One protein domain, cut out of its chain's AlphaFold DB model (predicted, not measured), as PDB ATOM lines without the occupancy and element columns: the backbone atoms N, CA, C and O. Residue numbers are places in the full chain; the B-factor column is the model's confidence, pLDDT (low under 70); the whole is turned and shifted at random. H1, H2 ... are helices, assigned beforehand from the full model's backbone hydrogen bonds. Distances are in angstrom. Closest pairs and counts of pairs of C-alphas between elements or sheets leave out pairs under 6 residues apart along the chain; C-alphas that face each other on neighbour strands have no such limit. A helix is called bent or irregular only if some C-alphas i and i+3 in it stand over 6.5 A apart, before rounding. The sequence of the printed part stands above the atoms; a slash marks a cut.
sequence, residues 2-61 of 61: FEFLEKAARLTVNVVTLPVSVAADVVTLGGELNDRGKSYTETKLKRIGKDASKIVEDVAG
ATOM      1  N   PHE A   2     177.848 216.657 170.303       80.38
ATOM      2  CA  PHE A   2     178.078 216.251 171.704       80.38
ATOM      3  C   PHE A   2     176.954 215.356 172.274       80.38
ATOM      4  O   PHE A   2     177.240 214.315 172.856       80.38
ATOM      5  N   GLU A   3     175.683 215.680 172.001       77.75
ATOM      6  CA  GLU A   3     174.539 214.850 172.426       77.75
ATOM      7  C   GLU A   3     174.533 213.444 171.806       77.75
ATOM      8  O   GLU A   3     174.157 212.478 172.467       77.75
ATOM      9  N   PHE A   4     174.980 213.301 170.555       76.56
ATOM     10  CA  PHE A   4     175.076 212.002 169.883       76.56
ATOM     11  C   PHE A   4     176.116 211.098 170.562       76.56
ATOM     12  O   PHE A   4     175.831 209.937 170.851       76.56
ATOM     13  N   LEU A   5     177.297 211.640 170.881       79.69
ATOM     14  CA  LEU A   5     178.340 210.899 171.598       79.69
ATOM     15  C   LEU A   5     177.879 210.497 173.006       79.69
ATOM     16  O   LEU A   5     178.130 209.372 173.436       79.69
ATOM     17  N   GLU A   6     177.151 211.369 173.704       81.19
ATOM     18  CA  GLU A   6     176.596 211.066 175.026       81.19
ATOM     19  C   GLU A   6     175.526 209.956 174.967       81.19
ATOM     20  O   GLU A   6     175.508 209.055 175.813       81.19
ATOM     21  N   LYS A   7     174.655 209.973 173.945       79.81
ATOM     22  CA  LYS A   7     173.663 208.911 173.689       79.81
ATOM     23  C   LYS A   7     174.344 207.577 173.357       79.81
ATOM     24  O   LYS A   7     173.995 206.555 173.948       79.81
ATOM     25  N   ALA A   8     175.350 207.579 172.481       77.25
ATOM     26  CA  ALA A   8     176.094 206.377 172.098       77.25
ATOM     27  C   ALA A   8     176.876 205.766 173.279       77.25
ATOM     28  O   ALA A   8     176.863 204.547 173.483       77.25
ATOM     29  N   ALA A   9     177.502 206.605 174.111       82.56
ATOM     30  CA  ALA A   9     178.184 206.167 175.326       82.56
ATOM     31  C   ALA A   9     177.205 205.522 176.324       82.56
ATOM     32  O   ALA A   9     177.469 204.428 176.828       82.56
ATOM     33  N   ARG A  10     176.037 206.141 176.564       81.00
ATOM     34  CA  ARG A  10     174.984 205.563 177.420       81.00
ATOM     35  C   ARG A  10     174.469 204.225 176.900       81.00
ATOM     36  O   ARG A  10     174.312 203.297 177.692       81.00
ATOM     37  N   LEU A  11     174.251 204.104 175.592       80.38
ATOM     38  CA  LEU A  11     173.823 202.852 174.967       80.38
ATOM     39  C   LEU A  11     174.853 201.742 175.208       80.38
ATOM     40  O   LEU A  11     174.501 200.654 175.661       80.38
ATOM     41  N   THR A  12     176.131 202.047 174.985       80.44
ATOM     42  CA  THR A  12     177.239 201.102 175.175       80.44
ATOM     43  C   THR A  12     177.319 200.631 176.625       80.44
ATOM     44  O   THR A  12     177.351 199.430 176.890       80.44
ATOM     45  N   VAL A  13     177.257 201.559 177.584       84.12
ATOM     46  CA  VAL A  13     177.244 201.227 179.016       84.12
ATOM     47  C   VAL A  13     176.025 200.372 179.374       84.12
ATOM     48  O   VAL A  13     176.151 199.405 180.126       84.12
ATOM     49  N   ASN A  14     174.845 200.668 178.826       79.12
ATOM     50  CA  ASN A  14     173.636 199.882 179.078       79.12
ATOM     51  C   ASN A  14     173.744 198.445 178.544       79.12
ATOM     52  O   ASN A  14     173.316 197.523 179.237       79.12
ATOM     53  N   VAL A  15     174.344 198.250 177.365       78.94
ATOM     54  CA  VAL A  15     174.580 196.921 176.774       78.94
ATOM     55  C   VAL A  15     175.598 196.132 177.597       78.94
ATOM     56  O   VAL A  15     175.332 194.994 177.978       78.94
ATOM     57  N   VAL A  16     176.727 196.747 177.955       85.38
ATOM     58  CA  VAL A  16     177.780 196.096 178.755       85.38
ATOM     59  C   VAL A  16     177.279 195.727 180.153       85.38
ATOM     60  O   VAL A  16     177.662 194.704 180.710       85.38
ATOM     61  N   THR A  17     176.383 196.530 180.725       83.50
ATOM     62  CA  THR A  17     175.812 196.275 182.055       83.50
ATOM     63  C   THR A  17     174.516 195.456 182.016       83.50
ATOM     64  O   THR A  17     173.906 195.237 183.067       83.50
ATOM     65  N   LEU A  18     174.068 195.006 180.839       80.62
ATOM     66  CA  LEU A  18     172.872 194.176 180.681       80.62
ATOM     67  C   LEU A  18     172.991 192.835 181.435       80.62
ATOM     68  O   LEU A  18     172.065 192.519 182.182       80.62
ATOM     69  N   PRO A  19     174.117 192.091 181.363       78.69
ATOM     70  CA  PRO A  19     174.259 190.819 182.078       78.69
ATOM     71  C   PRO A  19     174.147 190.969 183.600       78.69
ATOM     72  O   PRO A  19     173.563 190.120 184.265       78.69
ATOM     73  N   VAL A  20     174.632 192.088 184.153       84.00
ATOM     74  CA  VAL A  20     174.508 192.398 185.589       84.00
ATOM     75  C   VAL A  20     173.038 192.530 185.996       84.00
ATOM     76  O   VAL A  20     172.652 192.097 187.076       84.00
ATOM     77  N   SER A  21     172.199 193.097 185.128       74.50
ATOM     78  CA  SER A  21     170.759 193.209 185.384       74.50
ATOM     79  C   SER A  21     170.027 191.879 185.263       74.50
ATOM     80  O   SER A  21     169.117 191.643 186.046       74.50
ATOM     81  N   VAL A  22     170.465 190.997 184.364       76.50
ATOM     82  CA  VAL A  22     169.949 189.623 184.294       76.50
ATOM     83  C   VAL A  22     170.302 188.854 185.569       76.50
ATOM     84  O   VAL A  22     169.436 188.218 186.159       76.50
ATOM     85  N   ALA A  23     171.543 188.964 186.054       78.38
ATOM     86  CA  ALA A  23     171.949 188.354 187.320       78.38
ATOM     87  C   ALA A  23     171.158 188.919 188.514       78.38
ATOM     88  O   ALA A  23     170.718 188.163 189.379       78.38
ATOM     89  N   ALA A  24     170.925 190.235 188.538       77.31
ATOM     90  CA  ALA A  24     170.086 190.867 189.550       77.31
ATOM     91  C   ALA A  24     168.639 190.352 189.498       77.31
ATOM     92  O   ALA A  24     168.068 190.066 190.546       77.31
ATOM     93  N   ASP A  25     168.063 190.177 188.306       69.25
ATOM     94  CA  ASP A  25     166.736 189.577 188.142       69.25
ATOM     95  C   ASP A  25     166.717 188.127 188.653       69.25
ATOM     96  O   ASP A  25     165.811 187.768 189.390       69.25
ATOM     97  N   VAL A  26     167.732 187.303 188.376       73.19
ATOM     98  CA  VAL A  26     167.786 185.916 188.890       73.19
ATOM     99  C   VAL A  26     167.803 185.877 190.422       73.19
ATOM    100  O   VAL A  26     167.068 185.097 191.024       73.19
ATOM    101  N   VAL A  27     168.600 186.737 191.062       73.44
ATOM    102  CA  VAL A  27     168.705 186.788 192.532       73.44
ATOM    103  C   VAL A  27     167.446 187.376 193.174       73.44
ATOM    104  O   VAL A  27     167.076 186.980 194.275       73.44
ATOM    105  N   THR A  28     166.774 188.307 192.497       74.44
ATOM    106  CA  THR A  28     165.587 189.000 193.027       74.44
ATOM    107  C   THR A  28     164.258 188.414 192.543       74.44
ATOM    108  O   THR A  28     163.224 189.056 192.720       74.44
ATOM    109  N   LEU A  29     164.269 187.216 191.939       78.56
ATOM    110  CA  LEU A  29     163.099 186.581 191.309       78.56
ATOM    111  C   LEU A  29     162.370 187.524 190.332       78.56
ATOM    112  O   LEU A  29     161.162 187.699 190.385       78.56
ATOM    113  N   GLY A  30     163.119 188.187 189.455       60.56
ATOM    114  CA  GLY A  30     162.594 189.131 188.470       60.56
ATOM    115  C   GLY A  30     162.202 190.495 189.044       60.56
ATOM    116  O   GLY A  30     161.561 191.275 188.345       60.56
ATOM    117  N   GLY A  31     162.593 190.802 190.285       59.00
ATOM    118  CA  GLY A  31     162.230 192.035 190.989       59.00
ATOM    119  C   GLY A  31     161.091 191.871 192.000       59.00
ATOM    120  O   GLY A  31     160.838 192.812 192.754       59.00
ATOM    121  N   GLU A  32     160.476 190.685 192.068       60.44
ATOM    122  CA  GLU A  32     159.388 190.333 192.995       60.44
ATOM    123  C   GLU A  32     159.817 190.500 194.461       60.44
ATOM    124  O   GLU A  32     159.094 191.068 195.270       60.44
ATOM    125  N   LEU A  33     161.050 190.096 194.794       58.56
ATOM    126  CA  LEU A  33     161.594 190.206 196.156       58.56
ATOM    127  C   LEU A  33     161.910 191.643 196.587       58.56
ATOM    128  O   LEU A  33     162.306 191.869 197.727       58.56
ATOM    129  N   ASN A  34     161.798 192.603 195.671       65.31
ATOM    130  CA  ASN A  34     162.196 193.987 195.890       65.31
ATOM    131  C   ASN A  34     161.053 194.975 195.589       65.31
ATOM    132  O   ASN A  34     161.332 196.140 195.298       65.31
ATOM    133  N   ASP A  35     159.799 194.495 195.589       63.50
ATOM    134  CA  ASP A  35     158.570 195.250 195.284       63.50
ATOM    135  C   ASP A  35     158.647 196.058 193.976       63.50
ATOM    136  O   ASP A  35     158.075 197.143 193.824       63.50
ATOM    137  N   ARG A  36     159.388 195.546 192.987       57.47
ATOM    138  CA  ARG A  36     159.476 196.187 191.677       57.47
ATOM    139  C   ARG A  36     158.435 195.589 190.751       57.47
ATOM    140  O   ARG A  36     158.575 194.461 190.307       57.47
ATOM    141  N   GLY A  37     157.461 196.400 190.337       64.06
ATOM    142  CA  GLY A  37     156.463 195.997 189.336       64.06
ATOM    143  C   GLY A  37     157.012 195.727 187.922       64.06
ATOM    144  O   GLY A  37     156.218 195.481 187.019       64.06
ATOM    145  N   LYS A  38     158.335 195.836 187.704       63.91
ATOM    146  CA  LYS A  38     159.048 195.524 186.450       63.91
ATOM    147  C   LYS A  38     160.459 195.034 186.746       63.91
ATOM    148  O   LYS A  38     161.136 195.599 187.611       63.91
ATOM    149  N   SER A  39     160.933 194.074 185.958       74.38
ATOM    150  CA  SER A  39     162.286 193.531 186.096       74.38
ATOM    151  C   SER A  39     163.366 194.570 185.739       74.38
ATOM    152  O   SER A  39     163.140 195.533 184.984       74.38
ATOM    153  N   TYR A  40     164.573 194.397 186.283       69.88
ATOM    154  CA  TYR A  40     165.726 195.241 185.962       69.88
ATOM    155  C   TYR A  40     166.103 195.125 184.481       69.88
ATOM    156  O   TYR A  40     166.463 196.129 183.855       69.88
ATOM    157  N   THR A  41     165.971 193.928 183.910       69.25
ATOM    158  CA  THR A  41     166.182 193.669 182.481       69.25
ATOM    159  C   THR A  41     165.138 194.382 181.628       69.25
ATOM    160  O   THR A  41     165.512 195.091 180.696       69.25
ATOM    161  N   GLU A  42     163.849 194.296 181.972       75.38
ATOM    162  CA  GLU A  42     162.780 194.975 181.223       75.38
ATOM    163  C   GLU A  42     163.002 196.497 181.190       75.38
ATOM    164  O   GLU A  42     162.890 197.150 180.147       75.38
ATOM    165  N   THR A  43     163.407 197.070 182.325       75.94
ATOM    166  CA  THR A  43     163.705 198.503 182.431       75.94
ATOM    167  C   THR A  43     164.910 198.903 181.573       75.94
ATOM    168  O   THR A  43     164.880 199.957 180.928       75.94
ATOM    169  N   LYS A  44     165.967 198.078 181.526       76.75
ATOM    170  CA  LYS A  44     167.134 198.338 180.668       76.75
ATOM    171  C   LYS A  44     166.824 198.187 179.190       76.75
ATOM    172  O   LYS A  44     167.238 199.047 178.419       76.75
ATOM    173  N   LEU A  45     166.055 197.175 178.798       78.19
ATOM    174  CA  LEU A  45     165.631 196.991 177.410       78.19
ATOM    175  C   LEU A  45     164.812 198.189 176.916       78.19
ATOM    176  O   LEU A  45     165.062 198.697 175.825       78.19
ATOM    177  N   LYS A  46     163.911 198.722 177.754       81.69
ATOM    178  CA  LYS A  46     163.172 199.954 177.435       81.69
ATOM    179  C   LYS A  46     164.078 201.165 177.230       81.69
ATOM    180  O   LYS A  46     163.813 201.972 176.343       81.69
ATOM    181  N   ARG A  47     165.134 201.309 178.040       81.00
ATOM    182  CA  ARG A  47     166.113 202.398 177.883       81.00
ATOM    183  C   ARG A  47     166.926 202.237 176.603       81.00
ATOM    184  O   ARG A  47     166.988 203.182 175.830       81.00
ATOM    185  N   ILE A  48     167.446 201.038 176.339       78.06
ATOM    186  CA  ILE A  48     168.209 200.727 175.120       78.06
ATOM    187  C   ILE A  48     167.373 201.013 173.869       78.06
ATOM    188  O   ILE A  48     167.849 201.699 172.973       78.06
ATOM    189  N   GLY A  49     166.116 200.561 173.824       80.62
ATOM    190  CA  GLY A  49     165.233 200.816 172.682       80.62
ATOM    191  C   GLY A  49     164.934 202.305 172.472       80.62
ATOM    192  O   GLY A  49     164.958 202.788 171.342       80.62
ATOM    193  N   LYS A  50     164.703 203.059 173.555       83.62
ATOM    194  CA  LYS A  50     164.436 204.504 173.478       83.62
ATOM    195  C   LYS A  50     165.671 205.297 173.042       83.62
ATOM    196  O   LYS A  50     165.542 206.230 172.254       83.62
ATOM    197  N   ASP A  51     166.849 204.919 173.533       79.06
ATOM    198  CA  ASP A  51     168.119 205.544 173.162       79.06
ATOM    199  C   ASP A  51     168.486 205.218 171.706       79.06
ATOM    200  O   ASP A  51     168.867 206.118 170.961       79.06
ATOM    201  N   ALA A  52     168.279 203.974 171.261       78.19
ATOM    202  CA  ALA A  52     168.485 203.565 169.873       78.19
ATOM    203  C   ALA A  52     167.547 204.301 168.902       78.19
ATOM    204  O   ALA A  52     168.007 204.810 167.884       78.19
ATOM    205  N   SER A  53     166.256 204.425 169.236       81.19
ATOM    206  CA  SER A  53     165.285 205.159 168.410       81.19
ATOM    207  C   SER A  53     165.684 206.622 168.228       81.19
ATOM    208  O   SER A  53     165.641 207.124 167.113       81.19
ATOM    209  N   LYS A  54     166.120 207.291 169.303       80.00
ATOM    210  CA  LYS A  54     166.579 208.687 169.234       80.00
ATOM    211  C   LYS A  54     167.834 208.856 168.385       80.00
ATOM    212  O   LYS A  54     167.984 209.880 167.740       80.00
ATOM    213  N   ILE A  55     168.745 207.884 168.410       77.00
ATOM    214  CA  ILE A  55     169.948 207.914 167.573       77.00
ATOM    215  C   ILE A  55     169.574 207.763 166.094       77.00
ATOM    216  O   ILE A  55     170.126 208.468 165.260       77.00
ATOM    217  N   VAL A  56     168.635 206.868 165.769       77.19
ATOM    218  CA  VAL A  56     168.146 206.697 164.390       77.19
ATOM    219  C   VAL A  56     167.438 207.960 163.902       77.19
ATOM    220  O   VAL A  56     167.680 208.383 162.780       77.19
ATOM    221  N   GLU A  57     166.616 208.585 164.744       80.00
ATOM    222  CA  GLU A  57     165.911 209.834 164.431       80.00
ATOM    223  C   GLU A  57     166.889 211.004 164.204       80.00
ATOM    224  O   GLU A  57     166.749 211.726 163.223       80.00
ATOM    225  N   ASP A  58     167.938 211.125 165.030       74.81
ATOM    226  CA  ASP A  58     168.999 212.137 164.881       74.81
ATOM    227  C   ASP A  58     169.881 211.940 163.626       74.81
ATOM    228  O   ASP A  58     170.577 212.868 163.223       74.81
ATOM    229  N   VAL A  59     169.939 210.724 163.063       68.12
ATOM    230  CA  VAL A  59     170.756 210.385 161.876       68.12
ATOM    231  C   VAL A  59     169.930 210.395 160.587       68.12
ATOM    232  O   VAL A  59     170.479 210.623 159.512       68.12
ATOM    233  N   ALA A  60     168.632 210.099 160.678       70.94
ATOM    234  CA  ALA A  60     167.711 210.078 159.543       70.94
ATOM    235  C   ALA A  60     167.051 211.441 159.257       70.94
ATOM    236  O   ALA A  60     166.493 211.605 158.169       70.94
ATOM    237  N   GLY A  61     167.082 212.377 160.214       50.25
ATOM    238  CA  GLY A  61     166.692 213.783 160.037       50.25
ATOM    239  C   GLY A  61     167.848 214.660 159.576       50.25
ATOM    240  O   GLY A  61     167.563 215.626 158.834       50.25
TER     241      GLY A  61
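Overview. This is residues 2 to 61 of the 61 residues of an uncharacterized protein of Ensifer sp. MPMI2T (UniProt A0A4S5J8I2). The model is a long, narrow rod in which one long helix, H4, folds back beside two shorter helices, H1 and H2, that follow each other along the other side. At one end of the rod, the small irregular helix H3 and residues 35 to 39 make the turn between H2 and H4. The printed part has 60 residues with four named helices, in the order H1, H2, H3, H4, and no named strand; its class is all helix. It is loose, with a radius of gyration of the C-alphas of 13.7 A, and the C-alphas span 43 by 19 by 13 A along the three main axes.

Arrangement. The longest helix is H4, residues 40 to 60. It touches H1, residues 2 to 16, and the closest C-alphas, those of Leu 11 and Ile 48, are 6.0 A apart. H1 and H4 run opposite ways at a shallow tilt of 33 degrees, only just short of steep. H4 also touches H2, residues 18 to 27, with residues 40 to 44 alone; the closest C-alphas, those of Ser 21 and Thr 41, are 5.4 A apart. H2 and H4 run opposite ways at a shallow tilt of 20 degrees. H1 and H2 meet only through their link. H3, residues 29 to 34, is close to H2 but not clearly touching it, the closest C-alphas being those of Asp 25 and Gly 31 at 5.9 A. H2 and H3 run the same way at a steep tilt of 68 degrees, only just short of about perpendicular. H3 is also close to H4 but not clearly touching it; the closest C-alphas, those of Gly 31 and Tyr 40, are 6.9 A apart. The lines of H3 and H4 stand at 70.4 degrees, only just about perpendicular. H1 and H3 are apart. In H1, H2 and H4 every O i to N i+4 pair is within hydrogen-bond range; in H3 0 of 2 are, beside 2 of 3 O i to N i+3 pairs.

Along the chain. H4 is 30.4 A from first to last C-alpha, from C-alpha 40 at (165.726, 195.241, 185.962) to C-alpha 60 at (167.711, 210.078, 159.543). H1 begins at C-alpha 2, at (178.078, 216.251, 171.704), and is 21.4 A long. H2 measures 14.6 A and H3 8.8 A. H3 is irregular: C-alphas 30 and 33 are 7.8 A apart.

Size, cuts and confidence. The two C-alphas farthest apart, those of Leu 33 and Gly 61, are 43.4 A apart. The first and last printed C-alphas, those of Phe 2 and Gly 61, are 16.5 A apart. The printed part has no cut, and the links H1 to H2, H2 to H3 and H3 to H4 are tight. The mean pLDDT of the printed part is 75.0; it is under 70 at residues 25, 30 to 38, 40 to 41, 59 and 61.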